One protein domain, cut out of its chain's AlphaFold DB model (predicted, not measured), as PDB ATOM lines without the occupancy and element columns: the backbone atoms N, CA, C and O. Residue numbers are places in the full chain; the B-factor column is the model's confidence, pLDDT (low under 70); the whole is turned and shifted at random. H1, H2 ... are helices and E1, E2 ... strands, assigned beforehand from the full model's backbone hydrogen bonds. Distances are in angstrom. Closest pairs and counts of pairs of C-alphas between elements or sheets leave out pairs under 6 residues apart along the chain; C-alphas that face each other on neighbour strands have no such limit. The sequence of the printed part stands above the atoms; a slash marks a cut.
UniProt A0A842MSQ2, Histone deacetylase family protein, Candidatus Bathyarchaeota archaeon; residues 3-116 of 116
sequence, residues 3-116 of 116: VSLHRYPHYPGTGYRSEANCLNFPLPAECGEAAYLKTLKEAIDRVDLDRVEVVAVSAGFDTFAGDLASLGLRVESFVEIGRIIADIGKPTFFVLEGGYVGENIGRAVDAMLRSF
ATOM      1  N   VAL A   3     -17.798   4.106 -25.089       98.62
ATOM      2  CA  VAL A   3     -18.986   3.470 -24.521       98.62
ATOM      3  C   VAL A   3     -19.381   2.343 -25.458       98.62
ATOM      4  O   VAL A   3     -19.516   2.568 -26.658       98.62
ATOM      5  N   SER A   4     -19.563   1.140 -24.922       98.56
ATOM      6  CA  SER A   4     -19.970  -0.013 -25.717       98.56
ATOM      7  C   SER A   4     -21.086  -0.783 -25.038       98.56
ATOM      8  O   SER A   4     -20.934  -1.241 -23.907       98.56
ATOM      9  N   LEU A   5     -22.186  -0.954 -25.765       98.69
ATOM     10  CA  LEU A   5     -23.229  -1.922 -25.466       98.69
ATOM     11  C   LEU A   5     -23.055  -3.081 -26.437       98.69
ATOM     12  O   LEU A   5     -23.009  -2.868 -27.646       98.69
ATOM     13  N   HIS A   6     -22.949  -4.298 -25.923       98.38
ATOM     14  CA  HIS A   6     -22.716  -5.467 -26.762       98.38
ATOM     15  C   HIS A   6     -23.239  -6.732 -26.098       98.38
ATOM     16  O   HIS A   6     -23.345  -6.826 -24.873       98.38
ATOM     17  N   ARG A   7     -23.542  -7.737 -26.918       98.00
ATOM     18  CA  ARG A   7     -23.916  -9.062 -26.433       98.00
ATOM     19  C   ARG A   7     -22.740  -9.712 -25.705       98.00
ATOM     20  O   ARG A   7     -21.632  -9.771 -26.233       98.00
ATOM     21  N   TYR A   8     -22.996 -10.273 -24.529       96.69
ATOM     22  CA  TYR A   8     -22.022 -11.054 -23.776       96.69
ATOM     23  C   TYR A   8     -22.689 -12.252 -23.068       96.69
ATOM     24  O   TYR A   8     -23.780 -12.099 -22.518       96.69
ATOM     25  N   PRO A   9     -22.048 -13.438 -23.023       95.38
ATOM     26  CA  PRO A   9     -20.792 -13.790 -23.688       95.38
ATOM     27  C   PRO A   9     -20.967 -13.924 -25.210       95.38
ATOM     28  O   PRO A   9     -21.932 -14.522 -25.684       95.38
ATOM     29  N   HIS A  10     -20.028 -13.367 -25.978       94.75
ATOM     30  CA  HIS A  10     -19.948 -13.491 -27.437       94.75
ATOM     31  C   HIS A  10     -18.533 -13.123 -27.928       94.75
ATOM     32  O   HIS A  10     -17.678 -12.754 -27.114       94.75
ATOM     33  N   TYR A  11     -18.262 -13.227 -29.238       95.38
ATOM     34  CA  TYR A  11     -17.053 -12.625 -29.820       95.38
ATOM     35  C   TYR A  11     -16.953 -11.149 -29.381       95.38
ATOM     36  O   TYR A  11     -17.986 -10.478 -29.357       95.38
ATOM     37  N   PRO A  12     -15.763 -10.621 -29.028       95.88
ATOM     38  CA  PRO A  12     -14.420 -11.214 -29.132       95.88
ATOM     39  C   PRO A  12     -13.908 -11.918 -27.862       95.88
ATOM     40  O   PRO A  12     -12.736 -12.276 -27.792       95.88
ATOM     41  N   GLY A  13     -14.746 -12.106 -26.838       93.75
ATOM     42  CA  GLY A  13     -14.320 -12.659 -25.542       93.75
ATOM     43  C   GLY A  13     -13.743 -11.629 -24.559       93.75
ATOM     44  O   GLY A  13     -13.360 -11.993 -23.448       93.75
ATOM     45  N   THR A  14     -13.731 -10.346 -24.922       95.56
ATOM     46  CA  THR A  14     -13.441  -9.205 -24.035       95.56
ATOM     47  C   THR A  14     -14.694  -8.338 -23.858       95.56
ATOM     48  O   THR A  14     -15.763  -8.698 -24.338       95.56
ATOM     49  N   GLY A  15     -14.594  -7.213 -23.142       96.44
ATOM     50  CA  GLY A  15     -15.723  -6.286 -22.964       96.44
ATOM     51  C   GLY A  15     -16.622  -6.585 -21.760       96.44
ATOM     52  O   GLY A  15     -17.545  -5.837 -21.489       96.44
ATOM     53  N   TYR A  16     -16.334  -7.612 -20.953       97.44
ATOM     54  CA  TYR A  16     -17.151  -7.889 -19.762       97.44
ATOM     55  C   TYR A  16     -17.034  -6.820 -18.662       97.44
ATOM     56  O   TYR A  16     -17.985  -6.563 -17.929       97.44
ATOM     57  N   ARG A  17     -15.852  -6.217 -18.502       97.50
ATOM     58  CA  ARG A  17     -15.579  -5.197 -17.481       97.50
ATOM     59  C   ARG A  17     -15.138  -3.905 -18.144       97.50
ATOM     60  O   ARG A  17     -14.439  -3.939 -19.155       97.50
ATOM     61  N   SER A  18     -15.526  -2.782 -17.556       98.06
ATOM     62  CA  SER A  18     -15.000  -1.464 -17.911       98.06
ATOM     63  C   SER A  18     -13.550  -1.314 -17.453       98.06
ATOM     64  O   SER A  18     -13.170  -1.836 -16.403       98.06
ATOM     65  N   GLU A  19     -12.761  -0.562 -18.214       97.06
ATOM     66  CA  GLU A  19     -11.357  -0.279 -17.915       97.06
ATOM     67  C   GLU A  19     -10.996   1.143 -18.358       97.06
ATOM     68  O   GLU A  19     -11.225   1.524 -19.505       97.06
ATOM     69  N   ALA A  20     -10.423   1.941 -17.454       96.06
ATOM     70  CA  ALA A  20     -10.055   3.336 -17.712       96.06
ATOM     71  C   ALA A  20     -11.203   4.153 -18.349       96.06
ATOM     72  O   ALA A  20     -12.232   4.373 -17.714       96.06
ATOM     73  N   ASN A  21     -11.032   4.626 -19.586       96.19
ATOM     74  CA  ASN A  21     -12.023   5.414 -20.321       96.19
ATOM     75  C   ASN A  21     -12.978   4.565 -21.184       96.19
ATOM     76  O   ASN A  21     -13.746   5.145 -21.954       96.19
ATOM     77  N   CYS A  22     -12.899   3.236 -21.087       98.12
ATOM     78  CA  CYS A  22     -13.739   2.265 -21.778       98.12
ATOM     79  C   CYS A  22     -14.842   1.783 -20.829       98.12
ATOM     80  O   CYS A  22     -14.586   1.042 -19.877       98.12
ATOM     81  N   LEU A  23     -16.068   2.239 -21.073       98.56
ATOM     82  CA  LEU A  23     -17.262   1.885 -20.318       98.56
ATOM     83  C   LEU A  23     -18.021   0.794 -21.074       98.56
ATOM     84  O   LEU A  23     -18.614   1.049 -22.123       98.56
ATOM     85  N   ASN A  24     -17.989  -0.422 -20.538       98.62
ATOM     86  CA  ASN A  24     -18.628  -1.578 -21.143       98.62
ATOM     87  C   ASN A  24     -19.949  -1.919 -20.449       98.62
ATOM     88  O   ASN A  24     -20.019  -2.011 -19.223       98.62
ATOM     89  N   PHE A  25     -20.966  -2.167 -21.266       98.62
ATOM     90  CA  PHE A  25     -22.318  -2.535 -20.867       98.62
ATOM     91  C   PHE A  25     -22.682  -3.874 -21.531       98.62
ATOM     92  O   PHE A  25     -23.357  -3.896 -22.564       98.62
ATOM     93  N   PRO A  26     -22.192  -5.000 -20.980       98.31
ATOM     94  CA  PRO A  26     -22.503  -6.323 -21.502       98.31
ATOM     95  C   PRO A  26     -23.988  -6.644 -21.298       98.31
ATOM     96  O   PRO A  26     -24.511  -6.554 -20.186       98.31
ATOM     97  N   LEU A  27     -24.656  -7.062 -22.370       98.50
ATOM     98  CA  LEU A  27     -26.072  -7.418 -22.376       98.50
ATOM     99  C   LEU A  27     -26.257  -8.912 -22.669       98.50
ATOM    100  O   LEU A  27     -25.537  -9.468 -23.505       98.50
ATOM    101  N   PRO A  28     -27.221  -9.585 -22.014       97.56
ATOM    102  CA  PRO A  28     -27.562 -10.955 -22.370       97.56
ATOM    103  C   PRO A  28     -28.147 -11.009 -23.788       97.56
ATOM    104  O   PRO A  28     -28.717 -10.037 -24.284       97.56
ATOM    105  N   ALA A  29     -28.021 -12.168 -24.435       96.94
ATOM    106  CA  ALA A  29     -28.678 -12.425 -25.714       96.94
ATOM    107  C   ALA A  29     -30.186 -12.149 -25.612       96.94
ATOM    108  O   ALA A  29     -30.794 -12.501 -24.601       96.94
ATOM    109  N   GLU A  30     -30.771 -11.560 -26.659       95.94
ATOM    110  CA  GLU A  30     -32.217 -11.286 -26.716       95.94
ATOM    111  C   GLU A  30     -32.743 -10.467 -25.515       95.94
ATOM    112  O   GLU A  30     -33.861 -10.677 -25.046       95.94
ATOM    113  N   CYS A  31     -31.945  -9.527 -24.985       98.06
ATOM    114  CA  CYS A  31     -32.359  -8.683 -23.852       98.06
ATOM    115  C   CYS A  31     -33.604  -7.822 -24.141       98.06
ATOM    116  O   CYS A  31     -34.298  -7.401 -23.212       98.06
ATOM    117  N   GLY A  32     -33.894  -7.591 -25.423       98.19
ATOM    118  CA  GLY A  32     -35.035  -6.836 -25.901       98.19
ATOM    119  C   GLY A  32     -34.849  -5.323 -25.810       98.19
ATOM    120  O   GLY A  32     -33.961  -4.790 -25.143       98.19
ATOM    121  N   GLU A  33     -35.750  -4.622 -26.491       98.25
ATOM    122  CA  GLU A  33     -35.732  -3.167 -26.647       98.25
ATOM    123  C   GLU A  33     -35.677  -2.413 -25.314       98.25
ATOM    124  O   GLU A  33     -34.817  -1.557 -25.122       98.25
ATOM    125  N   ALA A  34     -36.557  -2.745 -24.366       98.56
ATOM    126  CA  ALA A  34     -36.655  -2.006 -23.110       98.56
ATOM    127  C   ALA A  34     -35.342  -2.033 -22.306       98.56
ATOM    128  O   ALA A  34     -34.926  -1.007 -21.763       98.56
ATOM    129  N   ALA A  35     -34.674  -3.191 -22.249       98.62
ATOM    130  CA  ALA A  35     -33.396  -3.329 -21.559       98.62
ATOM    131  C   ALA A  35     -32.276  -2.590 -22.303       98.62
ATOM    132  O   ALA A  35     -31.491  -1.880 -21.672       98.62
ATOM    133  N   TYR A  36     -32.237  -2.705 -23.633       98.81
ATOM    134  CA  TYR A  36     -31.247  -2.021 -24.461       98.81
ATOM    135  C   TYR A  36     -31.353  -0.496 -24.342       98.81
ATOM    136  O   TYR A  36     -30.371   0.160 -24.003       98.81
ATOM    137  N   LEU A  37     -32.548   0.075 -24.542       98.75
ATOM    138  CA  LEU A  37     -32.762   1.526 -24.506       98.75
ATOM    139  C   LEU A  37     -32.496   2.114 -23.119       98.75
ATOM    140  O   LEU A  37     -31.913   3.193 -23.008       98.75
ATOM    141  N   LYS A  38     -32.885   1.402 -22.053       98.81
ATOM    142  CA  LYS A  38     -32.540   1.796 -20.682       98.81
ATOM    143  C   LYS A  38     -31.022   1.843 -20.497       98.81
ATOM    144  O   LYS A  38     -30.503   2.837 -20.001       98.81
ATOM    145  N   THR A  39     -30.327   0.797 -20.935       98.81
ATOM    146  CA  THR A  39     -28.867   0.704 -20.822       98.81
ATOM    147  C   THR A  39     -28.171   1.787 -21.642       98.81
ATOM    148  O   THR A  39     -27.198   2.362 -21.173       98.81
ATOM    149  N   LEU A  40     -28.678   2.113 -22.836       98.81
ATOM    150  CA  LEU A  40     -28.114   3.163 -23.688       98.81
ATOM    151  C   LEU A  40     -28.171   4.526 -22.992       98.81
ATOM    152  O   LEU A  40     -27.164   5.227 -22.944       98.81
ATOM    153  N   LYS A  41     -29.322   4.870 -22.402       98.75
ATOM    154  CA  LYS A  41     -29.487   6.110 -21.629       98.75
ATOM    155  C   LYS A  41     -28.549   6.145 -20.425       98.75
ATOM    156  O   LYS A  41     -27.780   7.087 -20.283       98.75
ATOM    157  N   GLU A  42     -28.528   5.073 -19.629       98.56
ATOM    158  CA  GLU A  42     -27.613   4.956 -18.485       98.56
ATOM    159  C   GLU A  42     -26.139   5.071 -18.899       98.56
ATOM    160  O   GLU A  42     -25.322   5.608 -18.153       98.56
ATOM    161  N   ALA A  43     -25.781   4.566 -20.079       98.50
ATOM    162  CA  ALA A  43     -24.427   4.633 -20.597       98.50
ATOM    163  C   ALA A  43     -24.036   6.044 -21.049       98.50
ATOM    164  O   ALA A  43     -22.907   6.468 -20.794       98.50
ATOM    165  N   ILE A  44     -24.961   6.782 -21.668       98.31
ATOM    166  CA  ILE A  44     -24.774   8.194 -22.028       98.31
ATOM    167  C   ILE A  44     -24.657   9.053 -20.762       98.31
ATOM    168  O   ILE A  44     -23.729   9.849 -20.665       98.31
ATOM    169  N   ASP A  45     -25.496   8.819 -19.749       97.62
ATOM    170  CA  ASP A  45     -25.473   9.548 -18.468       97.62
ATOM    171  C   ASP A  45     -24.160   9.364 -17.682       97.62
ATOM    172  O   ASP A  45     -23.820  10.154 -16.800       97.62
ATOM    173  N   ARG A  46     -23.392   8.308 -17.982       97.44
ATOM    174  CA  ARG A  46     -22.062   8.067 -17.389       97.44
ATOM    175  C   ARG A  46     -20.964   8.922 -18.017       97.44
ATOM    176  O   ARG A  46     -19.842   8.924 -17.505       97.44
ATOM    177  N   VAL A  47     -21.252   9.597 -19.124       97.50
ATOM    178  CA  VAL A  47     -20.310  10.444 -19.846       97.50
ATOM    179  C   VAL A  47     -20.505  11.898 -19.434       97.50
ATOM    180  O   VAL A  47     -21.603  12.436 -19.478       97.50
ATOM    181  N   ASP A  48     -19.403  12.563 -19.098       97.00
ATOM    182  CA  ASP A  48     -19.365  14.018 -18.959       97.00
ATOM    183  C   ASP A  48     -19.455  14.671 -20.351       97.00
ATOM    184  O   ASP A  48     -18.446  14.866 -21.037       97.00
ATOM    185  N   LEU A  49     -20.688  14.934 -20.799       96.69
ATOM    186  CA  LEU A  49     -20.986  15.471 -22.130       96.69
ATOM    187  C   LEU A  49     -20.484  16.908 -22.330       96.69
ATOM    188  O   LEU A  49     -20.285  17.321 -23.476       96.69
ATOM    189  N   ASP A  50     -20.210  17.661 -21.265       96.88
ATOM    190  CA  ASP A  50     -19.635  19.009 -21.374       96.88
ATOM    191  C   ASP A  50     -18.198  18.964 -21.906       96.88
ATOM    192  O   ASP A  50     -17.739  19.893 -22.569       96.88
ATOM    193  N   ARG A  51     -17.506  17.839 -21.695       97.06
ATOM    194  CA  ARG A  51     -16.152  17.583 -22.210       97.06
ATOM    195  C   ARG A  51     -16.130  16.916 -23.585       97.06
ATOM    196  O   ARG A  51     -15.051  16.578 -24.074       97.06
ATOM    197  N   VAL A  52     -17.296  16.691 -24.190       97.69
ATOM    198  CA  VAL A  52     -17.439  16.067 -25.510       97.69
ATOM    199  C   VAL A  52     -17.746  17.138 -26.554       97.69
ATOM    200  O   VAL A  52     -18.744  17.855 -26.460       97.69
ATOM    201  N   GLU A  53     -16.888  17.224 -27.570       98.31
ATOM    202  CA  GLU A  53     -17.045  18.146 -28.707       98.31
ATOM    203  C   GLU A  53     -17.737  17.487 -29.908       98.31
ATOM    204  O   GLU A  53     -18.410  18.160 -30.684       98.31
ATOM    205  N   VAL A  54     -17.588  16.168 -30.059       98.44
ATOM    206  CA  VAL A  54     -18.145  15.379 -31.163       98.44
ATOM    207  C   VAL A  54     -18.511  13.977 -30.682       98.44
ATOM    208  O   VAL A  54     -17.807  13.396 -29.852       98.44
ATOM    209  N   VAL A  55     -19.591  13.422 -31.224       98.69
ATOM    210  CA  VAL A  55     -20.007  12.034 -31.006       98.69
ATOM    211  C   VAL A  55     -19.741  11.222 -32.271       98.69
ATOM    212  O   VAL A  55     -20.144  11.592 -33.373       98.69
ATOM    213  N   ALA A  56     -19.060  10.094 -32.104       98.69
ATOM    214  CA  ALA A  56     -18.877   9.093 -33.144       98.69
ATOM    215  C   ALA A  56     -19.744   7.879 -32.802       98.69
ATOM    216  O   ALA A  56     -19.536   7.256 -31.759       98.69
ATOM    217  N   VAL A  57     -20.700   7.537 -33.664       98.75
ATOM    218  CA  VAL A  57     -21.562   6.362 -33.484       98.75
ATOM    219  C   VAL A  57     -21.068   5.241 -34.389       98.75
ATOM    220  O   VAL A  57     -21.244   5.284 -35.604       98.75
ATOM    221  N   SER A  58     -20.454   4.230 -33.782       98.62
ATOM    222  CA  SER A  58     -20.130   2.951 -34.424       98.62
ATOM    223  C   SER A  58     -21.434   2.138 -34.509       98.62
ATOM    224  O   SER A  58     -21.890   1.555 -33.525       98.62
ATOM    225  N   ALA A  59     -22.122   2.236 -35.648       98.06
ATOM    226  CA  ALA A  59     -23.500   1.794 -35.843       98.06
ATOM    227  C   ALA A  59     -23.563   0.351 -36.367       98.06
ATOM    228  O   ALA A  59     -23.503   0.106 -37.576       98.06
ATOM    229  N   GLY A  60     -23.697  -0.602 -35.438       97.62
ATOM    230  CA  GLY A  60     -23.931  -2.019 -35.726       97.62
ATOM    231  C   GLY A  60     -25.416  -2.395 -35.705       97.62
ATOM    232  O   GLY A  60     -26.125  -2.143 -34.727       97.62
ATOM    233  N   PHE A  61     -25.877  -3.039 -36.777       97.94
ATOM    234  CA  PHE A  61     -27.265  -3.488 -36.955       97.94
ATOM    235  C   PHE A  61     -27.455  -4.995 -36.730       97.94
ATOM    236  O   PHE A  61     -28.567  -5.502 -36.845       97.94
ATOM    237  N   ASP A  62     -26.403  -5.712 -36.345       97.19
ATOM    238  CA  ASP A  62     -26.439  -7.128 -35.948       97.19
ATOM    239  C   ASP A  62     -27.099  -7.370 -34.578       97.19
ATOM    240  O   ASP A  62     -27.317  -8.512 -34.174       97.19
ATOM    241  N   THR A  63     -27.475  -6.294 -33.881       97.75
ATOM    242  CA  THR A  63     -28.334  -6.308 -32.688       97.75
ATOM    243  C   THR A  63     -29.804  -6.610 -33.014       97.75
ATOM    244  O   THR A  63     -30.579  -6.948 -32.111       97.75
ATOM    245  N   PHE A  64     -30.193  -6.533 -34.292       97.50
ATOM    246  CA  PHE A  64     -31.535  -6.845 -34.784       97.50
ATOM    247  C   PHE A  64     -31.924  -8.303 -34.486       97.50
ATOM    248  O   PHE A  64     -31.093  -9.212 -34.529       97.50
ATOM    249  N   ALA A  65     -33.199  -8.546 -34.181       96.81
ATOM    250  CA  ALA A  65     -33.773  -9.865 -33.920       96.81
ATOM    251  C   ALA A  65     -33.450 -10.867 -35.046       96.81
ATOM    252  O   ALA A  65     -33.845 -10.674 -36.197       96.81
ATOM    253  N   GLY A  66     -32.760 -11.958 -34.703       93.56
ATOM    254  CA  GLY A  66     -32.389 -13.010 -35.657       93.56
ATOM    255  C   GLY A  66     -31.119 -12.755 -36.481       93.56
ATOM    256  O   GLY A  66     -30.827 -13.556 -37.366       93.56
ATOM    257  N   ASP A  67     -30.364 -11.690 -36.201       95.88
ATOM    258  CA  ASP A  67     -29.022 -11.466 -36.765       95.88
ATOM    259  C   ASP A  67     -27.913 -12.079 -35.859       95.88
ATOM    260  O   ASP A  67     -28.186 -12.615 -34.779       95.88
ATOM    261  N   LEU A  68     -26.650 -12.050 -36.299       93.75
ATOM    262  CA  LEU A  68     -25.512 -12.783 -35.724       93.75
ATOM    263  C   LEU A  68     -25.299 -12.520 -34.222       93.75
ATOM    264  O   LEU A  68     -25.113 -13.459 -33.444       93.75
ATOM    265  N   ALA A  69     -25.353 -11.251 -33.813       94.62
ATOM    266  CA  ALA A  69     -25.113 -10.802 -32.443       94.62
ATOM    267  C   ALA A  69     -26.400 -10.314 -31.755       94.62
ATOM    268  O   ALA A  69     -26.346  -9.459 -30.870       94.62
ATOM    269  N   SER A  70     -27.548 -10.882 -32.139       96.94
ATOM    270  CA  SER A  70     -28.860 -10.339 -31.792       96.94
ATOM    271  C   SER A  70     -29.067 -10.035 -30.304       96.94
ATOM    272  O   SER A  70     -28.735 -10.826 -29.410       96.94
ATOM    273  N   LEU A  71     -29.677  -8.876 -30.059       98.19
ATOM    274  CA  LEU A  71     -30.175  -8.422 -28.764       98.19
ATOM    275  C   LEU A  71     -31.709  -8.336 -28.750       98.19
ATOM    276  O   LEU A  71     -32.275  -7.831 -27.780       98.19
ATOM    277  N   GLY A  72     -32.381  -8.843 -29.790       97.75
ATOM    278  CA  GLY A  72     -33.840  -8.821 -29.911       97.75
ATOM    279  C   GLY A  72     -34.413  -7.468 -30.333       97.75
ATOM    280  O   GLY A  72     -35.575  -7.179 -30.042       97.75
ATOM    281  N   LEU A  73     -33.613  -6.618 -30.987       98.31
ATOM    282  CA  LEU A  73     -34.071  -5.309 -31.458       98.31
ATOM    283  C   LEU A  73     -34.899  -5.414 -32.737       98.31
ATOM    284  O   LEU A  73     -34.771  -6.357 -33.519       98.31
ATOM    285  N   ARG A  74     -35.756  -4.423 -32.967       97.88
ATOM    286  CA  ARG A  74     -36.613  -4.325 -34.156       97.88
ATOM    287  C   ARG A  74     -36.439  -2.949 -34.783       97.88
ATOM    288  O   ARG A  74     -35.776  -2.097 -34.204       97.88
ATOM    289  N   VAL A  75     -37.032  -2.719 -35.955       97.88
ATOM    290  CA  VAL A  75     -36.916  -1.431 -36.669       97.88
ATOM    291  C   VAL A  75     -37.315  -0.256 -35.770       97.88
ATOM    292  O   VAL A  75     -36.640   0.769 -35.766       97.88
ATOM    293  N   GLU A  76     -38.363  -0.425 -34.966       97.94
ATOM    294  CA  GLU A  76     -38.865   0.581 -34.027       97.94
ATOM    295  C   GLU A  76     -37.819   0.945 -32.962       97.94
ATOM    296  O   GLU A  76     -37.684   2.114 -32.605       97.94
ATOM    297  N   SER A  77     -37.002  -0.018 -32.535       98.50
ATOM    298  CA  SER A  77     -35.925   0.217 -31.572       98.50
ATOM    299  C   SER A  77     -34.876   1.173 -32.130       98.50
ATOM    300  O   SER A  77     -34.364   2.017 -31.400       98.50
ATOM    301  N   PHE A  78     -34.586   1.099 -33.433       98.62
ATOM    302  CA  PHE A  78     -33.630   1.995 -34.087       98.62
ATOM    303  C   PHE A  78     -34.158   3.427 -34.237       98.62
ATOM    304  O   PHE A  78     -33.355   4.357 -34.240       98.62
ATOM    305  N   VAL A  79     -35.483   3.626 -34.273       98.81
ATOM    306  CA  VAL A  79     -36.094   4.966 -34.176       98.81
ATOM    307  C   VAL A  79     -35.797   5.590 -32.813       98.81
ATOM    308  O   VAL A  79     -35.385   6.742 -32.717       98.81
ATOM    309  N   GLU A  80     -35.985   4.826 -31.737       98.81
ATOM    310  CA  GLU A  80     -35.722   5.319 -30.385       98.81
ATOM    311  C   GLU A  80     -34.227   5.538 -30.134       98.81
ATOM    312  O   GLU A  80     -33.849   6.516 -29.492       98.81
ATOM    313  N   ILE A  81     -33.362   4.680 -30.685       98.81
ATOM    314  CA  ILE A  81     -31.907   4.876 -30.644       98.81
ATOM    315  C   ILE A  81     -31.519   6.186 -31.338       98.81
ATOM    316  O   ILE A  81     -30.768   6.964 -30.753       98.81
ATOM    317  N   GLY A  82     -32.050   6.459 -32.535       98.81
ATOM    318  CA  GLY A  82     -31.795   7.712 -33.251       98.81
ATOM    319  C   GLY A  82     -32.176   8.940 -32.422       98.81
ATOM    320  O   GLY A  82     -31.337   9.816 -32.215       98.81
ATOM    321  N   ARG A  83     -33.382   8.941 -31.833       98.88
ATOM    322  CA  ARG A  83     -33.856  10.016 -30.936       98.88
ATOM    323  C   ARG A  83     -32.945  10.230 -29.730       98.88
ATOM    324  O   ARG A  83     -32.557  11.356 -29.449       98.88
ATOM    325  N   ILE A  84     -32.572   9.151 -29.040       98.81
ATOM    326  CA  ILE A  84     -31.696   9.227 -27.862       98.81
ATOM    327  C   ILE A  84     -30.335   9.830 -28.231       98.81
ATOM    328  O   ILE A  84     -29.779  10.606 -27.458       98.81
ATOM    329  N   ILE A  85     -29.791   9.481 -29.399       98.69
ATOM    330  CA  ILE A  85     -28.511  10.024 -29.866       98.69
ATOM    331  C   ILE A  85     -28.663  11.501 -30.272       98.69
ATOM    332  O   ILE A  85     -27.771  12.296 -29.975       98.69
ATOM    333  N   ALA A  86     -29.779  11.899 -30.891       98.62
ATOM    334  CA  ALA A  86     -30.053  13.303 -31.223       98.62
ATOM    335  C   ALA A  86     -30.148  14.191 -29.982       98.62
ATOM    336  O   ALA A  86     -29.589  15.291 -29.966       98.62
ATOM    337  N   ASP A  87     -30.775  13.681 -28.921       98.44
ATOM    338  CA  ASP A  87     -30.928  14.384 -27.646       98.44
ATOM    339  C   ASP A  87     -29.581  14.697 -26.964       98.44
ATOM    340  O   ASP A  87     -29.522  15.576 -26.104       98.44
ATOM    341  N   ILE A  88     -28.473  14.058 -27.374       98.19
ATOM    342  CA  ILE A  88     -27.120  14.415 -26.907       98.19
ATOM    343  C   ILE A  88     -26.760  15.855 -27.328       98.19
ATOM    344  O   ILE A  88     -25.986  16.527 -26.644       98.19
ATOM    345  N   GLY A  89     -27.308  16.352 -28.443       97.94
ATOM    346  CA  GLY A  89     -27.156  17.748 -28.872       97.94
ATOM    347  C   GLY A  89     -25.731  18.136 -29.283       97.94
ATOM    348  O   GLY A  89     -25.354  19.307 -29.202       97.94
ATOM    349  N   LYS A  90     -24.914  17.164 -29.705       98.38
ATOM    350  CA  LYS A  90     -23.530  17.372 -30.160       98.38
ATOM    351  C   LYS A  90     -23.399  17.086 -31.658       98.38
ATOM    352  O   LYS A  90     -24.136  16.246 -32.181       98.38
ATOM    353  N   PRO A  91     -22.437  17.718 -32.358       98.50
ATOM    354  CA  PRO A  91     -22.038  17.275 -33.689       98.50
ATOM    355  C   PRO A  91     -21.788  15.766 -33.680       98.50
ATOM    356  O   PRO A  91     -21.014  15.272 -32.862       98.50
ATOM    357  N   THR A  92     -22.473  15.038 -34.556       98.75
ATOM    358  CA  THR A  92     -22.470  13.573 -34.550       98.75
ATOM    359  C   THR A  92     -22.243  13.048 -35.955       98.75
ATOM    360  O   THR A  92     -22.804  13.573 -36.917       98.75
ATOM    361  N   PHE A  93     -21.430  12.002 -36.076       98.44
ATOM    362  CA  PHE A  93     -21.309  11.227 -37.305       98.44
ATOM    363  C   PHE A  93     -21.498   9.741 -37.019       98.44
ATOM    364  O   PHE A  93     -21.189   9.249 -35.931       98.44
ATOM    365  N   PHE A  94     -21.989   9.030 -38.026       98.69
ATOM    366  CA  PHE A  94     -22.255   7.601 -37.967       98.69
ATOM    367  C   PHE A  94     -21.271   6.864 -38.871       98.69
ATOM    368  O   PHE A  94     -20.996   7.300 -39.991       98.69
ATOM    369  N   VAL A  95     -20.764   5.737 -38.389       98.44
ATOM    370  CA  VAL A  95     -19.936   4.802 -39.151       98.44
ATOM    371  C   VAL A  95     -20.683   3.479 -39.185       98.44
ATOM    372  O   VAL A  95     -21.029   2.949 -38.134       98.44
ATOM    373  N   LEU A  96     -20.984   2.977 -40.382       97.50
ATOM    374  CA  LEU A  96     -21.644   1.683 -40.548       97.50
ATOM    375  C   LEU A  96     -20.675   0.553 -40.178       97.50
ATOM    376  O   LEU A  96     -19.568   0.509 -40.708       97.50
ATOM    377  N   GLU A  97     -21.120  -0.359 -39.314       97.38
ATOM    378  CA  GLU A  97     -20.331  -1.495 -38.822       97.38
ATOM    379  C   GLU A  97     -20.976  -2.832 -39.232       97.38
ATOM    380  O   GLU A  97     -21.095  -3.136 -40.419       97.38
ATOM    381  N   GLY A  98     -21.380  -3.650 -38.252       95.44
ATOM    382  CA  GLY A  98     -22.048  -4.930 -38.442       95.44
ATOM    383  C   GLY A  98     -23.528  -4.814 -38.806       95.44
ATOM    384  O   GLY A  98     -24.113  -3.732 -38.895       95.44
ATOM    385  N   GLY A  99     -24.145  -5.977 -38.977       96.75
ATOM    386  CA  GLY A  99     -25.458  -6.154 -39.585       96.75
ATOM    387  C   GLY A  99     -25.290  -7.021 -40.818       96.75
ATOM    388  O   GLY A  99     -24.537  -6.675 -41.730       96.75
ATOM    389  N   TYR A 100     -25.952  -8.173 -40.835       96.31
ATOM    390  CA  TYR A 100     -25.676  -9.212 -41.832       96.31
ATOM    391  C   TYR A 100     -26.938  -9.686 -42.553       96.31
ATOM    392  O   TYR A 100     -26.853 -10.411 -43.546       96.31
ATOM    393  N   VAL A 101     -28.110  -9.202 -42.132       95.19
ATOM    394  CA  VAL A 101     -29.374  -9.371 -42.856       95.19
ATOM    395  C   VAL A 101     -29.695  -8.101 -43.651       95.19
ATOM    396  O   VAL A 101     -30.283  -7.157 -43.130       95.19
ATOM    397  N   GLY A 102     -29.322  -8.084 -44.937       89.50
ATOM    398  CA  GLY A 102     -29.346  -6.884 -45.792       89.50
ATOM    399  C   GLY A 102     -30.652  -6.076 -45.785       89.50
ATOM    400  O   GLY A 102     -30.612  -4.851 -45.682       89.50
ATOM    401  N   GLU A 103     -31.812  -6.739 -45.839       90.88
ATOM    402  CA  GLU A 103     -33.118  -6.060 -45.791       90.88
ATOM    403  C   GLU A 103     -33.358  -5.346 -44.449       90.88
ATOM    404  O   GLU A 103     -33.853  -4.216 -44.418       90.88
ATOM    405  N   ASN A 104     -32.956  -5.969 -43.336       92.62
ATOM    406  CA  ASN A 104     -33.105  -5.388 -42.003       92.62
ATOM    407  C   ASN A 104     -32.177  -4.187 -41.816       92.62
ATOM    408  O   ASN A 104     -32.615  -3.173 -41.273       92.62
ATOM    409  N   ILE A 105     -30.936  -4.267 -42.316       93.88
ATOM    410  CA  ILE A 105     -29.962  -3.168 -42.244       93.88
ATOM    411  C   ILE A 105     -30.534  -1.917 -42.903       93.88
ATOM    412  O   ILE A 105     -30.563  -0.863 -42.279       93.88
ATOM    413  N   GLY A 106     -31.042  -2.026 -44.136       96.25
ATOM    414  CA  GLY A 106     -31.578  -0.868 -44.857       96.25
ATOM    415  C   GLY A 106     -32.714  -0.176 -44.098       96.25
ATOM    416  O   GLY A 106     -32.719   1.046 -43.962       96.25
ATOM    417  N   ARG A 107     -33.643  -0.963 -43.541       97.12
ATOM    418  CA  ARG A 107     -34.771  -0.446 -42.748       97.12
ATOM    419  C   ARG A 107     -34.318   0.190 -41.435       97.12
ATOM    420  O   ARG A 107     -34.848   1.227 -41.056       97.12
ATOM    421  N   ALA A 108     -33.362  -0.425 -40.745       97.81
ATOM    422  CA  ALA A 108     -32.853   0.066 -39.469       97.81
ATOM    423  C   ALA A 108     -31.991   1.330 -39.631       97.81
ATOM    424  O   ALA A 108     -32.133   2.266 -38.846       97.81
ATOM    425  N   VAL A 109     -31.163   1.396 -40.681       98.06
ATOM    426  CA  VAL A 109     -30.399   2.595 -41.054       98.06
ATOM    427  C   VAL A 109     -31.344   3.759 -41.352       98.06
ATOM    428  O   VAL A 109     -31.177   4.829 -40.773       98.06
ATOM    429  N   ASP A 110     -32.350   3.560 -42.212       98.31
ATOM    430  CA  ASP A 110     -33.318   4.616 -42.550       98.31
ATOM    431  C   ASP A 110     -34.092   5.088 -41.306       98.31
ATOM    432  O   ASP A 110     -34.206   6.290 -41.070       98.31
ATOM    433  N   ALA A 111     -34.546   4.157 -40.459       98.38
ATOM    434  CA  ALA A 111     -35.244   4.470 -39.214       98.38
ATOM    435  C   ALA A 111     -34.394   5.312 -38.246       98.38
ATOM    436  O   ALA A 111     -34.874   6.319 -37.720       98.38
ATOM    437  N   MET A 112     -33.134   4.926 -38.032       98.62
ATOM    438  CA  MET A 112     -32.221   5.639 -37.136       98.62
ATOM    439  C   MET A 112     -31.862   7.023 -37.682       98.62
ATOM    440  O   MET A 112     -31.954   8.006 -36.957       98.62
ATOM    441  N   LEU A 113     -31.512   7.133 -38.967       98.25
ATOM    442  CA  LEU A 113     -31.082   8.406 -39.557       98.25
ATOM    443  C   LEU A 113     -32.216   9.425 -39.718       98.25
ATOM    444  O   LEU A 113     -31.948  10.618 -39.734       98.25
ATOM    445  N   ARG A 114     -33.473   8.986 -39.864       98.31
ATOM    446  CA  ARG A 114     -34.635   9.896 -39.918       98.31
ATOM    447  C   ARG A 114     -35.056  10.439 -38.558       98.31
ATOM    448  O   ARG A 114     -35.833  11.389 -38.507       98.31
ATOM    449  N   SER A 115     -34.674   9.743 -37.495       98.38
ATOM    450  CA  SER A 115     -35.087  10.046 -36.126       98.38
ATOM    451  C   SER A 115     -33.989  10.707 -35.302       98.38
ATOM    452  O   SER A 115     -34.314  11.298 -34.271       98.38
ATOM    453  N   PHE A 116     -32.741  10.612 -35.768       97.56
ATOM    454  CA  PHE A 116     -31.643  11.479 -35.374       97.56
ATOM    455  C   PHE A 116     -31.815  12.887 -35.972       97.56
ATOM    456  O   PHE A 116     -31.628  13.881 -35.237       97.56
TER     457      PHE A 116
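AT A GLANCE: This is residues 3 to 116 of the 116 residues of the protein "Histone deacetylase family protein" of Candidatus Bathyarchaeota archaeon (UniProt A0A842MSQ2). Two small sheets of two parallel strands each, E1 with E2 and E3 with E4, make a loose wall with a gap between E1 and E3, and three helices make a row along one side of it, H1 over E1 and E2, then H2, then H3. The strands run roughly one way and the helices roughly the other. The printed part has 114 residues, with three named helices and four named strands in the order E1, E2, H1, E3, H2, E4, H3, and is of mixed class. It is compact, with a radius of gyration of the C-alphas of 13.5 A and spans of 37 by 33 by 23 A.

IN THESE COORDINATES: E1 is residues 3 to 7, beginning at C-alpha 3 (-18.986, 3.470, -24.521), and E2 is residues 22 to 27, 15.7 A long. H1 is residues 32 to 45, 20.4 A. E3 is residues 55 to 59. H2 is residues 75 to 86, 17.1 A. E4 is residues 92 to 96. H3, residues 102 to 115, 20.3 A, ends at C-alpha 115 (-35.087, 10.046, -36.126).

HOW THE PARTS SIT: E1 and E2 are parallel at 26 degrees, with N 25 and O 4 at 2.8 A. The closest C-alphas of E1 and H1 are those of Val 3 and Ala 43, 6.8 A apart. H1 and H2 touch, closest at C-alphas Glu 33 and Ser 77, 6.0 A, with a shallow tilt of 8 degrees, the same way. H2 and H3 touch, closest at C-alphas Gly 82 and Met 112, 4.4 A, with a tilt of 38 degrees, only just steep. E3 and E4 are parallel at 21 degrees, with N 59 and O 95 at 2.8 A. E3, H2 and E4 form a strand-helix-strand unit, two parallel neighbour strands with a helix between them in the chain, and its crossover is right-handed. E1 and E3 are apart. In H1, H2 and H3 every O i to N i+4 pair is within hydrogen-bond range.

THE WHOLE: The two farthest C-alphas, those of Ala 20 and Glu 103, are 37.5 A apart. The printed part has no cut. The links E1 to E2 and E3 to H2 are long. The mean pLDDT of the printed part is 97.5, and no printed residue is under 70.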